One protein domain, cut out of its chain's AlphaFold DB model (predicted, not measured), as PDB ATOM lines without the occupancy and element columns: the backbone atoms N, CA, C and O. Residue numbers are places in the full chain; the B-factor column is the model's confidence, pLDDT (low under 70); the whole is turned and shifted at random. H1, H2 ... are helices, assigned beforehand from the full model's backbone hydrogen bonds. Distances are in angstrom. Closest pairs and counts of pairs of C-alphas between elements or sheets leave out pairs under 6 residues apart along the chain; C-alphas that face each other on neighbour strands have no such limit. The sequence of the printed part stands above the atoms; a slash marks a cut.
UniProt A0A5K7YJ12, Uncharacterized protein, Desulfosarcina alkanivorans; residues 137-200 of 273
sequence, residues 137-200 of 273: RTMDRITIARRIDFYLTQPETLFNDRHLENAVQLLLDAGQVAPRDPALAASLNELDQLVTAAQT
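Overview. This is residues 137 to 200 of the 273 residues of an uncharacterized protein of Desulfosarcina alkanivorans (UniProt A0A5K7YJ12). Three long helices, H1, H3 and H4, pack together as a triangle, H3 and H4 making a hairpin that H1 crosses; short H2 joins H1 to H3 at one end. The 64 printed residues include four named helices, H1 to H4, and no named strand: all helix. The whole is compact, with radius of gyration of the C-alphas 11.0 A and spans of 31 by 19 by 18 A.

Arrangement. H1, residues 137 to 153, touches H3, residues 161 to 175, with residues 144 to 151 alone, at a steep tilt of 44 degrees; the closest C-alphas, Ile 144 and Ala 174, are 6.8 A apart. H4, residues 182 to 199, forms a hairpin with H3 at a shallow tilt of 32 degrees, closest C-alphas Leu 171 and Leu 188, 6.7 A. H2, residues 155 to 159, touches H4, closest C-alphas Phe 159 and Ala 198, 6.1 A. Every O i to N i+4 pair is within hydrogen-bond range in H3 and H4, 12 of 13 in H1, and 0 of 1 in H2, where 2 of 2 O i to N i+3 pairs are.

Along the chain. H1, 24.5 A, begins at C-alpha 137 (337.969, 194.637, 222.686); H3 is 21.4 A; H4, 25.7 A, ends at C-alpha 199 (363.332, 195.677, 240.982).

Size, cuts and confidence. C-alphas 137 and 200, the farthest apart, are 34.4 A apart. The printed part has no cut and no long link; pLDDT is under 70 at residues 178 to 179.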
ATOM      1  N   ARG A 137     337.377 195.811 222.021       93.69
ATOM      2  CA  ARG A 137     337.969 194.637 222.686       93.69
ATOM      3  C   ARG A 137     339.198 194.101 221.954       93.69
ATOM      4  O   ARG A 137     340.208 193.814 222.584       93.69
ATOM      5  N   THR A 138     339.120 193.945 220.633       95.69
ATOM      6  CA  THR A 138     340.242 193.424 219.830       95.69
ATOM      7  C   THR A 138     341.426 194.391 219.809       95.69
ATOM      8  O   THR A 138     342.569 193.951 219.912       95.69
ATOM      9  N   MET A 139     341.181 195.704 219.756       95.31
ATOM     10  CA  MET A 139     342.236 196.717 219.854       95.31
ATOM     11  C   MET A 139     342.926 196.728 221.215       95.31
ATOM     12  O   MET A 139     344.154 196.829 221.258       95.31
ATOM     13  N   ASP A 140     342.171 196.582 222.302       91.75
ATOM     14  CA  ASP A 140     342.730 196.507 223.653       91.75
ATOM     15  C   ASP A 140     343.658 195.289 223.773       91.75
ATOM     16  O   ASP A 140     344.805 195.418 224.201       91.75
ATOM     17  N   ARG A 141     343.219 194.128 223.262       91.94
ATOM     18  CA  ARG A 141     344.018 192.888 223.211       91.94
ATOM     19  C   ARG A 141     345.323 193.066 222.438       91.94
ATOM     20  O   ARG A 141     346.395 192.759 222.954       91.94
ATOM     21  N   ILE A 142     345.242 193.607 221.224       93.50
ATOM     22  CA  ILE A 142     346.409 193.853 220.364       93.50
ATOM     23  C   ILE A 142     347.367 194.865 221.008       93.50
ATOM     24  O   ILE A 142     348.582 194.790 220.832       93.50
ATOM     25  N   THR A 143     346.841 195.852 221.730       93.50
ATOM     26  CA  THR A 143     347.654 196.882 222.389       93.50
ATOM     27  C   THR A 143     348.378 196.328 223.607       93.50
ATOM     28  O   THR A 143     349.572 196.577 223.748       93.50
ATOM     29  N   ILE A 144     347.703 195.532 224.439       92.19
ATOM     30  CA  ILE A 144     348.331 194.831 225.566       92.19
ATOM     31  C   ILE A 144     349.457 193.925 225.062       92.19
ATOM     32  O   ILE A 144     350.587 194.066 225.523       92.19
ATOM     33  N   ALA A 145     349.186 193.077 224.064       92.81
ATOM     34  CA  ALA A 145     350.185 192.165 223.505       92.81
ATOM     35  C   ALA A 145     351.430 192.909 222.992       92.81
ATOM     36  O   ALA A 145     352.547 192.558 223.349       92.81
ATOM     37  N   ARG A 146     351.245 194.001 222.232       94.75
ATOM     38  CA  ARG A 146     352.362 194.830 221.742       94.75
ATOM     39  C   ARG A 146     353.157 195.503 222.859       94.75
ATOM     40  O   ARG A 146     354.370 195.631 222.749       94.75
ATOM     41  N   ARG A 147     352.487 195.971 223.918       96.06
ATOM     42  CA  ARG A 147     353.173 196.592 225.063       96.06
ATOM     43  C   ARG A 147     354.022 195.573 225.820       96.06
ATOM     44  O   ARG A 147     355.105 195.932 226.259       96.06
ATOM     45  N   ILE A 148     353.545 194.336 225.962       95.75
ATOM     46  CA  ILE A 148     354.319 193.254 226.584       95.75
ATOM     47  C   ILE A 148     355.530 192.922 225.708       95.75
ATOM     48  O   ILE A 148     356.655 192.964 226.193       95.75
ATOM     49  N   ASP A 149     355.305 192.698 224.413       96.38
ATOM     50  CA  ASP A 149     356.348 192.365 223.433       96.38
ATOM     51  C   ASP A 149     357.495 193.391 223.395       96.38
ATOM     52  O   ASP A 149     358.667 193.021 223.326       96.38
ATOM     53  N   PHE A 150     357.175 194.682 223.542       97.69
ATOM     54  CA  PHE A 150     358.175 195.745 223.673       97.69
ATOM     55  C   PHE A 150     359.165 195.485 224.821       97.69
ATOM     56  O   PHE A 150     360.373 195.594 224.619       97.69
ATOM     57  N   TYR A 151     358.675 195.120 226.008       97.69
ATOM     58  CA  TYR A 151     359.530 194.854 227.168       97.69
ATOM     59  C   TYR A 151     360.268 193.519 227.070       97.69
ATOM     60  O   TYR A 151     361.406 193.435 227.524       97.69
ATOM     61  N   LEU A 152     359.654 192.497 226.464       97.00
ATOM     62  CA  LEU A 152     360.318 191.210 226.231       97.00
ATOM     63  C   LEU A 152     361.481 191.349 225.239       97.00
ATOM     64  O   LEU A 152     362.534 190.744 225.419       97.00
ATOM     65  N   THR A 153     361.316 192.194 224.220       97.69
ATOM     66  CA  THR A 153     362.350 192.445 223.207       97.69
ATOM     67  C   THR A 153     363.441 193.403 223.704       97.69
ATOM     68  O   THR A 153     364.577 193.320 223.241       97.69
ATOM     69  N   GLN A 154     363.118 194.320 224.625       96.19
ATOM     70  CA  GLN A 154     364.038 195.347 225.147       96.19
ATOM     71  C   GLN A 154     364.009 195.403 226.687       96.19
ATOM     72  O   GLN A 154     363.564 196.403 227.274       96.19
ATOM     73  N   PRO A 155     364.456 194.340 227.381       95.31
ATOM     74  CA  PRO A 155     364.343 194.232 228.836       95.31
ATOM     75  C   PRO A 155     365.127 195.313 229.593       95.31
ATOM     76  O   PRO A 155     364.736 195.711 230.687       95.31
ATOM     77  N   GLU A 156     366.204 195.853 229.021       93.19
ATOM     78  CA  GLU A 156     367.005 196.932 229.608       93.19
ATOM     79  C   GLU A 156     366.230 198.243 229.788       93.19
ATOM     80  O   GLU A 156     366.603 199.076 230.619       93.19
ATOM     81  N   THR A 157     365.124 198.428 229.058       95.31
ATOM     82  CA  THR A 157     364.241 199.586 229.249       95.31
ATOM     83  C   THR A 157     363.639 199.605 230.652       95.31
ATOM     84  O   THR A 157     363.416 200.686 231.196       95.31
ATOM     85  N   LEU A 158     363.468 198.440 231.291       96.38
ATOM     86  CA  LEU A 158     362.969 198.303 232.665       96.38
ATOM     87  C   LEU A 158     363.924 198.881 233.720       96.38
ATOM     88  O   LEU A 158     363.524 199.065 234.864       96.38
ATOM     89  N   PHE A 159     365.167 199.211 233.361       93.12
ATOM     90  CA  PHE A 159     366.100 199.902 234.262       93.12
ATOM     91  C   PHE A 159     365.794 201.401 234.391       93.12
ATOM     92  O   PHE A 159     366.389 202.099 235.214       93.12
ATOM     93  N   ASN A 160     364.889 201.923 233.561       93.31
ATOM     94  CA  ASN A 160     364.344 203.260 233.710       93.31
ATOM     95  C   ASN A 160     363.079 203.227 234.581       93.31
ATOM     96  O   ASN A 160     362.125 202.522 234.264       93.31
ATOM     97  N   ASP A 161     363.048 204.063 235.617       91.12
ATOM     98  CA  ASP A 161     361.965 204.125 236.606       91.12
ATOM     99  C   ASP A 161     360.568 204.241 235.978       91.12
ATOM    100  O   ASP A 161     359.672 203.472 236.318       91.12
ATOM    101  N   ARG A 162     360.392 205.122 234.985       94.94
ATOM    102  CA  ARG A 162     359.097 205.314 234.317       94.94
ATOM    103  C   ARG A 162     358.681 204.083 233.512       94.94
ATOM    104  O   ARG A 162     357.503 203.737 233.460       94.94
ATOM    105  N   HIS A 163     359.630 203.431 232.847       96.75
ATOM    106  CA  HIS A 163     359.353 202.208 232.096       96.75
ATOM    107  C   HIS A 163     359.008 201.042 233.020       96.75
ATOM    108  O   HIS A 163     358.097 200.284 232.686       96.75
ATOM    109  N   LEU A 164     359.675 200.941 234.171       96.25
ATOM    110  CA  LEU A 164     359.385 199.948 235.198       96.25
ATOM    111  C   LEU A 164     357.984 200.140 235.789       96.25
ATOM    112  O   LEU A 164     357.208 199.192 235.839       96.25
ATOM    113  N   GLU A 165     357.625 201.371 236.163       96.75
ATOM    114  CA  GLU A 165     356.280 201.710 236.649       96.75
ATOM    115  C   GLU A 165     355.200 201.349 235.620       96.75
ATOM    116  O   GLU A 165     354.206 200.700 235.949       96.75
ATOM    117  N   ASN A 166     355.422 201.697 234.349       97.06
ATOM    118  CA  ASN A 166     354.510 201.358 233.258       97.06
ATOM    119  C   ASN A 166     354.365 199.842 233.040       97.06
ATOM    120  O   ASN A 166     353.278 199.391 232.667       97.06
ATOM    121  N   ALA A 167     355.435 199.065 233.237       97.31
ATOM    122  CA  ALA A 167     355.410 197.607 233.122       97.31
ATOM    123  C   ALA A 167     354.647 196.964 234.287       97.31
ATOM    124  O   ALA A 167     353.822 196.083 234.063       97.31
ATOM    125  N   VAL A 168     354.841 197.460 235.514       96.31
ATOM    126  CA  VAL A 168     354.073 197.026 236.693       96.31
ATOM    127  C   VAL A 168     352.579 197.288 236.492       96.31
ATOM    128  O   VAL A 168     351.765 196.396 236.717       96.31
ATOM    129  N   GLN A 169     352.204 198.477 236.007       95.25
ATOM    130  CA  GLN A 169     350.799 198.774 235.697       95.25
ATOM    131  C   GLN A 169     350.253 197.878 234.580       95.25
ATOM    132  O   GLN A 169     349.138 197.378 234.679       95.25
ATOM    133  N   LEU A 170     351.055 197.599 233.548       94.81
ATOM    134  CA  LEU A 170     350.664 196.680 232.480       94.81
ATOM    135  C   LEU A 170     350.381 195.262 232.999       94.81
ATOM    136  O   LEU A 170     349.417 194.652 232.543       94.81
ATOM    137  N   LEU A 171     351.181 194.744 233.937       94.25
ATOM    138  CA  LEU A 171     350.944 193.435 234.562       94.25
ATOM    139  C   LEU A 171     349.604 193.402 235.316       94.25
ATOM    140  O   LEU A 171     348.850 192.436 235.183       94.25
ATOM    141  N   LEU A 172     349.270 194.477 236.039       90.56
ATOM    142  CA  LEU A 172     347.986 194.616 236.740       90.56
ATOM    143  C   LEU A 172     346.802 194.668 235.762       90.56
ATOM    144  O   LEU A 172     345.832 193.923 235.928       90.56
ATOM    145  N   ASP A 173     346.901 195.496 234.720       86.88
ATOM    146  CA  ASP A 173     345.858 195.659 233.700       86.88
ATOM    147  C   ASP A 173     345.614 194.354 232.923       86.88
ATOM    148  O   ASP A 173     344.476 193.964 232.643       86.88
ATOM    149  N   ALA A 174     346.693 193.658 232.560       86.56
ATOM    150  CA  ALA A 174     346.636 192.474 231.713       86.56
ATOM    151  C   ALA A 174     346.226 191.201 232.471       86.56
ATOM    152  O   ALA A 174     345.664 190.287 231.855       86.56
ATOM    153  N   GLY A 175     346.427 191.144 233.794       76.12
ATOM    154  CA  GLY A 175     346.039 190.002 234.630       76.12
ATOM    155  C   GLY A 175     344.543 189.665 234.564       76.12
ATOM    156  O   GLY A 175     344.165 188.497 234.620       76.12
ATOM    157  N   GLN A 176     343.682 190.660 234.332       73.12
ATOM    158  CA  GLN A 176     342.229 190.462 234.176       73.12
ATOM    159  C   GLN A 176     341.833 189.906 232.799       73.12
ATOM    160  O   GLN A 176     340.726 189.411 232.584       73.12
ATOM    161  N   VAL A 177     342.739 190.015 231.834       71.75
ATOM    162  CA  VAL A 177     342.479 189.845 230.406       71.75
ATOM    163  C   VAL A 177     343.050 188.500 229.933       71.75
ATOM    164  O   VAL A 177     342.403 187.792 229.154       71.75
ATOM    165  N   ALA A 178     344.209 188.097 230.449       64.94
ATOM    166  CA  ALA A 178     345.003 186.953 230.001       64.94
ATOM    167  C   ALA A 178     344.506 185.510 230.247       64.94
ATOM    168  O   ALA A 178     344.928 184.654 229.472       64.94
ATOM    169  N   PRO A 179     343.610 185.170 231.201       64.56
ATOM    170  CA  PRO A 179     343.355 183.763 231.562       64.56
ATOM    171  C   PRO A 179     342.865 182.830 230.438       64.56
ATOM    172  O   PRO A 179     342.834 181.617 230.617       64.56
ATOM    173  N   ARG A 180     342.438 183.374 229.291       73.00
ATOM    174  CA  ARG A 180     341.911 182.615 228.143       73.00
ATOM    175  C   ARG A 180     342.884 182.502 226.964       73.00
ATOM    176  O   ARG A 180     342.526 181.890 225.964       73.00
ATOM    177  N   ASP A 181     344.071 183.093 227.065       84.75
ATOM    178  CA  ASP A 181     345.091 183.107 226.014       84.75
ATOM    179  C   ASP A 181     346.416 182.579 226.600       84.75
ATOM    180  O   ASP A 181     347.119 183.320 227.292       84.75
ATOM    181  N   PRO A 182     346.754 181.291 226.379       87.62
ATOM    182  CA  PRO A 182     347.951 180.680 226.955       87.62
ATOM    183  C   PRO A 182     349.255 181.361 226.530       87.62
ATOM    184  O   PRO A 182     350.188 181.434 227.328       87.62
ATOM    185  N   ALA A 183     349.321 181.870 225.296       88.62
ATOM    186  CA  ALA A 183     350.503 182.568 224.803       88.62
ATOM    187  C   ALA A 183     350.674 183.904 225.532       88.62
ATOM    188  O   ALA A 183     351.750 184.195 226.047       88.62
ATOM    189  N   LEU A 184     349.588 184.672 225.669       89.19
ATOM    190  CA  LEU A 184     349.603 185.920 226.429       89.19
ATOM    191  C   LEU A 184     349.939 185.693 227.911       89.19
ATOM    192  O   LEU A 184     350.682 186.476 228.496       89.19
ATOM    193  N   ALA A 185     349.414 184.626 228.518       90.06
ATOM    194  CA  ALA A 185     349.727 184.266 229.898       90.06
ATOM    195  C   ALA A 185     351.220 183.932 230.081       90.06
ATOM    196  O   ALA A 185     351.828 184.374 231.054       90.06
ATOM    197  N   ALA A 186     351.826 183.207 229.135       92.38
ATOM    198  CA  ALA A 186     353.261 182.931 229.152       92.38
ATOM    199  C   ALA A 186     354.089 184.223 229.048       92.38
ATOM    200  O   ALA A 186     354.979 184.439 229.868       92.38
ATOM    201  N   SER A 187     353.740 185.118 228.118       93.75
ATOM    202  CA  SER A 187     354.409 186.416 227.965       93.75
ATOM    203  C   SER A 187     354.269 187.315 229.199       93.75
ATOM    204  O   SER A 187     355.193 188.053 229.527       93.75
ATOM    205  N   LEU A 188     353.138 187.256 229.912       93.75
ATOM    206  CA  LEU A 188     352.973 187.981 231.174       93.75
ATOM    207  C   LEU A 188     353.858 187.433 232.286       93.75
ATOM    208  O   LEU A 188     354.460 188.221 233.007       93.75
ATOM    209  N   ASN A 189     353.962 186.111 232.409       94.50
ATOM    210  CA  ASN A 189     354.849 185.497 233.395       94.50
ATOM    211  C   ASN A 189     356.318 185.847 233.120       94.50
ATOM    212  O   ASN A 189     357.077 186.100 234.050       94.50
ATOM    213  N   GLU A 190     356.722 185.888 231.851       96.31
ATOM    214  CA  GLU A 190     358.067 186.318 231.467       96.31
ATOM    215  C   GLU A 190     358.306 187.797 231.807       96.31
ATOM    216  O   GLU A 190     359.319 188.140 232.420       96.31
ATOM    217  N   LEU A 191     357.343 188.673 231.500       97.12
ATOM    218  CA  LEU A 191     357.420 190.085 231.875       97.12
ATOM    219  C   LEU A 191     357.504 190.272 233.398       97.12
ATOM    220  O   LEU A 191     358.285 191.098 233.863       97.12
ATOM    221  N   ASP A 192     356.743 189.504 234.176       96.75
ATOM    222  CA  ASP A 192     356.769 189.544 235.642       96.75
ATOM    223  C   ASP A 192     358.151 189.178 236.209       96.75
ATOM    224  O   ASP A 192     358.679 189.864 237.091       96.75
ATOM    225  N   GLN A 193     358.808 188.166 235.632       96.50
ATOM    226  CA  GLN A 193     360.181 187.803 235.993       96.50
ATOM    227  C   GLN A 193     361.172 188.924 235.668       96.50
ATOM    228  O   GLN A 193     362.031 189.243 236.492       96.50
ATOM    229  N   LEU A 194     361.045 189.556 234.497       96.75
ATOM    230  CA  LEU A 194     361.898 190.679 234.103       96.75
ATOM    231  C   LEU A 194     361.697 191.899 235.012       96.75
ATOM    232  O   LEU A 194     362.674 192.529 235.422       96.75
ATOM    233  N   VAL A 195     360.450 192.212 235.370       96.94
ATOM    234  CA  VAL A 195     360.114 193.293 236.307       96.94
ATOM    235  C   VAL A 195     360.695 193.002 237.690       96.94
ATOM    236  O   VAL A 195     361.360 193.866 238.263       96.94
ATOM    237  N   THR A 196     360.530 191.780 238.195       96.00
ATOM    238  CA  THR A 196     361.106 191.348 239.479       96.00
ATOM    239  C   THR A 196     362.631 191.460 239.469       96.00
ATOM    240  O   THR A 196     363.239 191.989 240.407       96.00
ATOM    241  N   ALA A 197     363.269 191.026 238.381       94.38
ATOM    242  CA  ALA A 197     364.709 191.134 238.200       94.38
ATOM    243  C   ALA A 197     365.169 192.602 238.189       94.38
ATOM    244  O   ALA A 197     366.152 192.932 238.848       94.38
ATOM    245  N   ALA A 198     364.440 193.495 237.510       94.81
ATOM    246  CA  ALA A 198     364.730 194.930 237.457       94.81
ATOM    247  C   ALA A 198     364.472 195.665 238.790       94.81
ATOM    248  O   ALA A 198     365.080 196.702 239.055       94.81
ATOM    249  N   GLN A 199     363.595 195.136 239.645       94.56
ATOM    250  CA  GLN A 199     363.332 195.677 240.982       94.56
ATOM    251  C   GLN A 199     364.349 195.215 242.027       94.56
ATOM    252  O   GLN A 199     364.544 195.908 243.025       94.56
ATOM    253  N   THR A 200     365.002 194.073 241.806       92.81
ATOM    254  CA  THR A 200     365.918 193.455 242.772       92.81
ATOM    255  C   THR A 200     367.266 194.190 242.807       92.81
ATOM    256  O   THR A 200     368.001 194.144 241.819       92.81
TER     257      THR A 200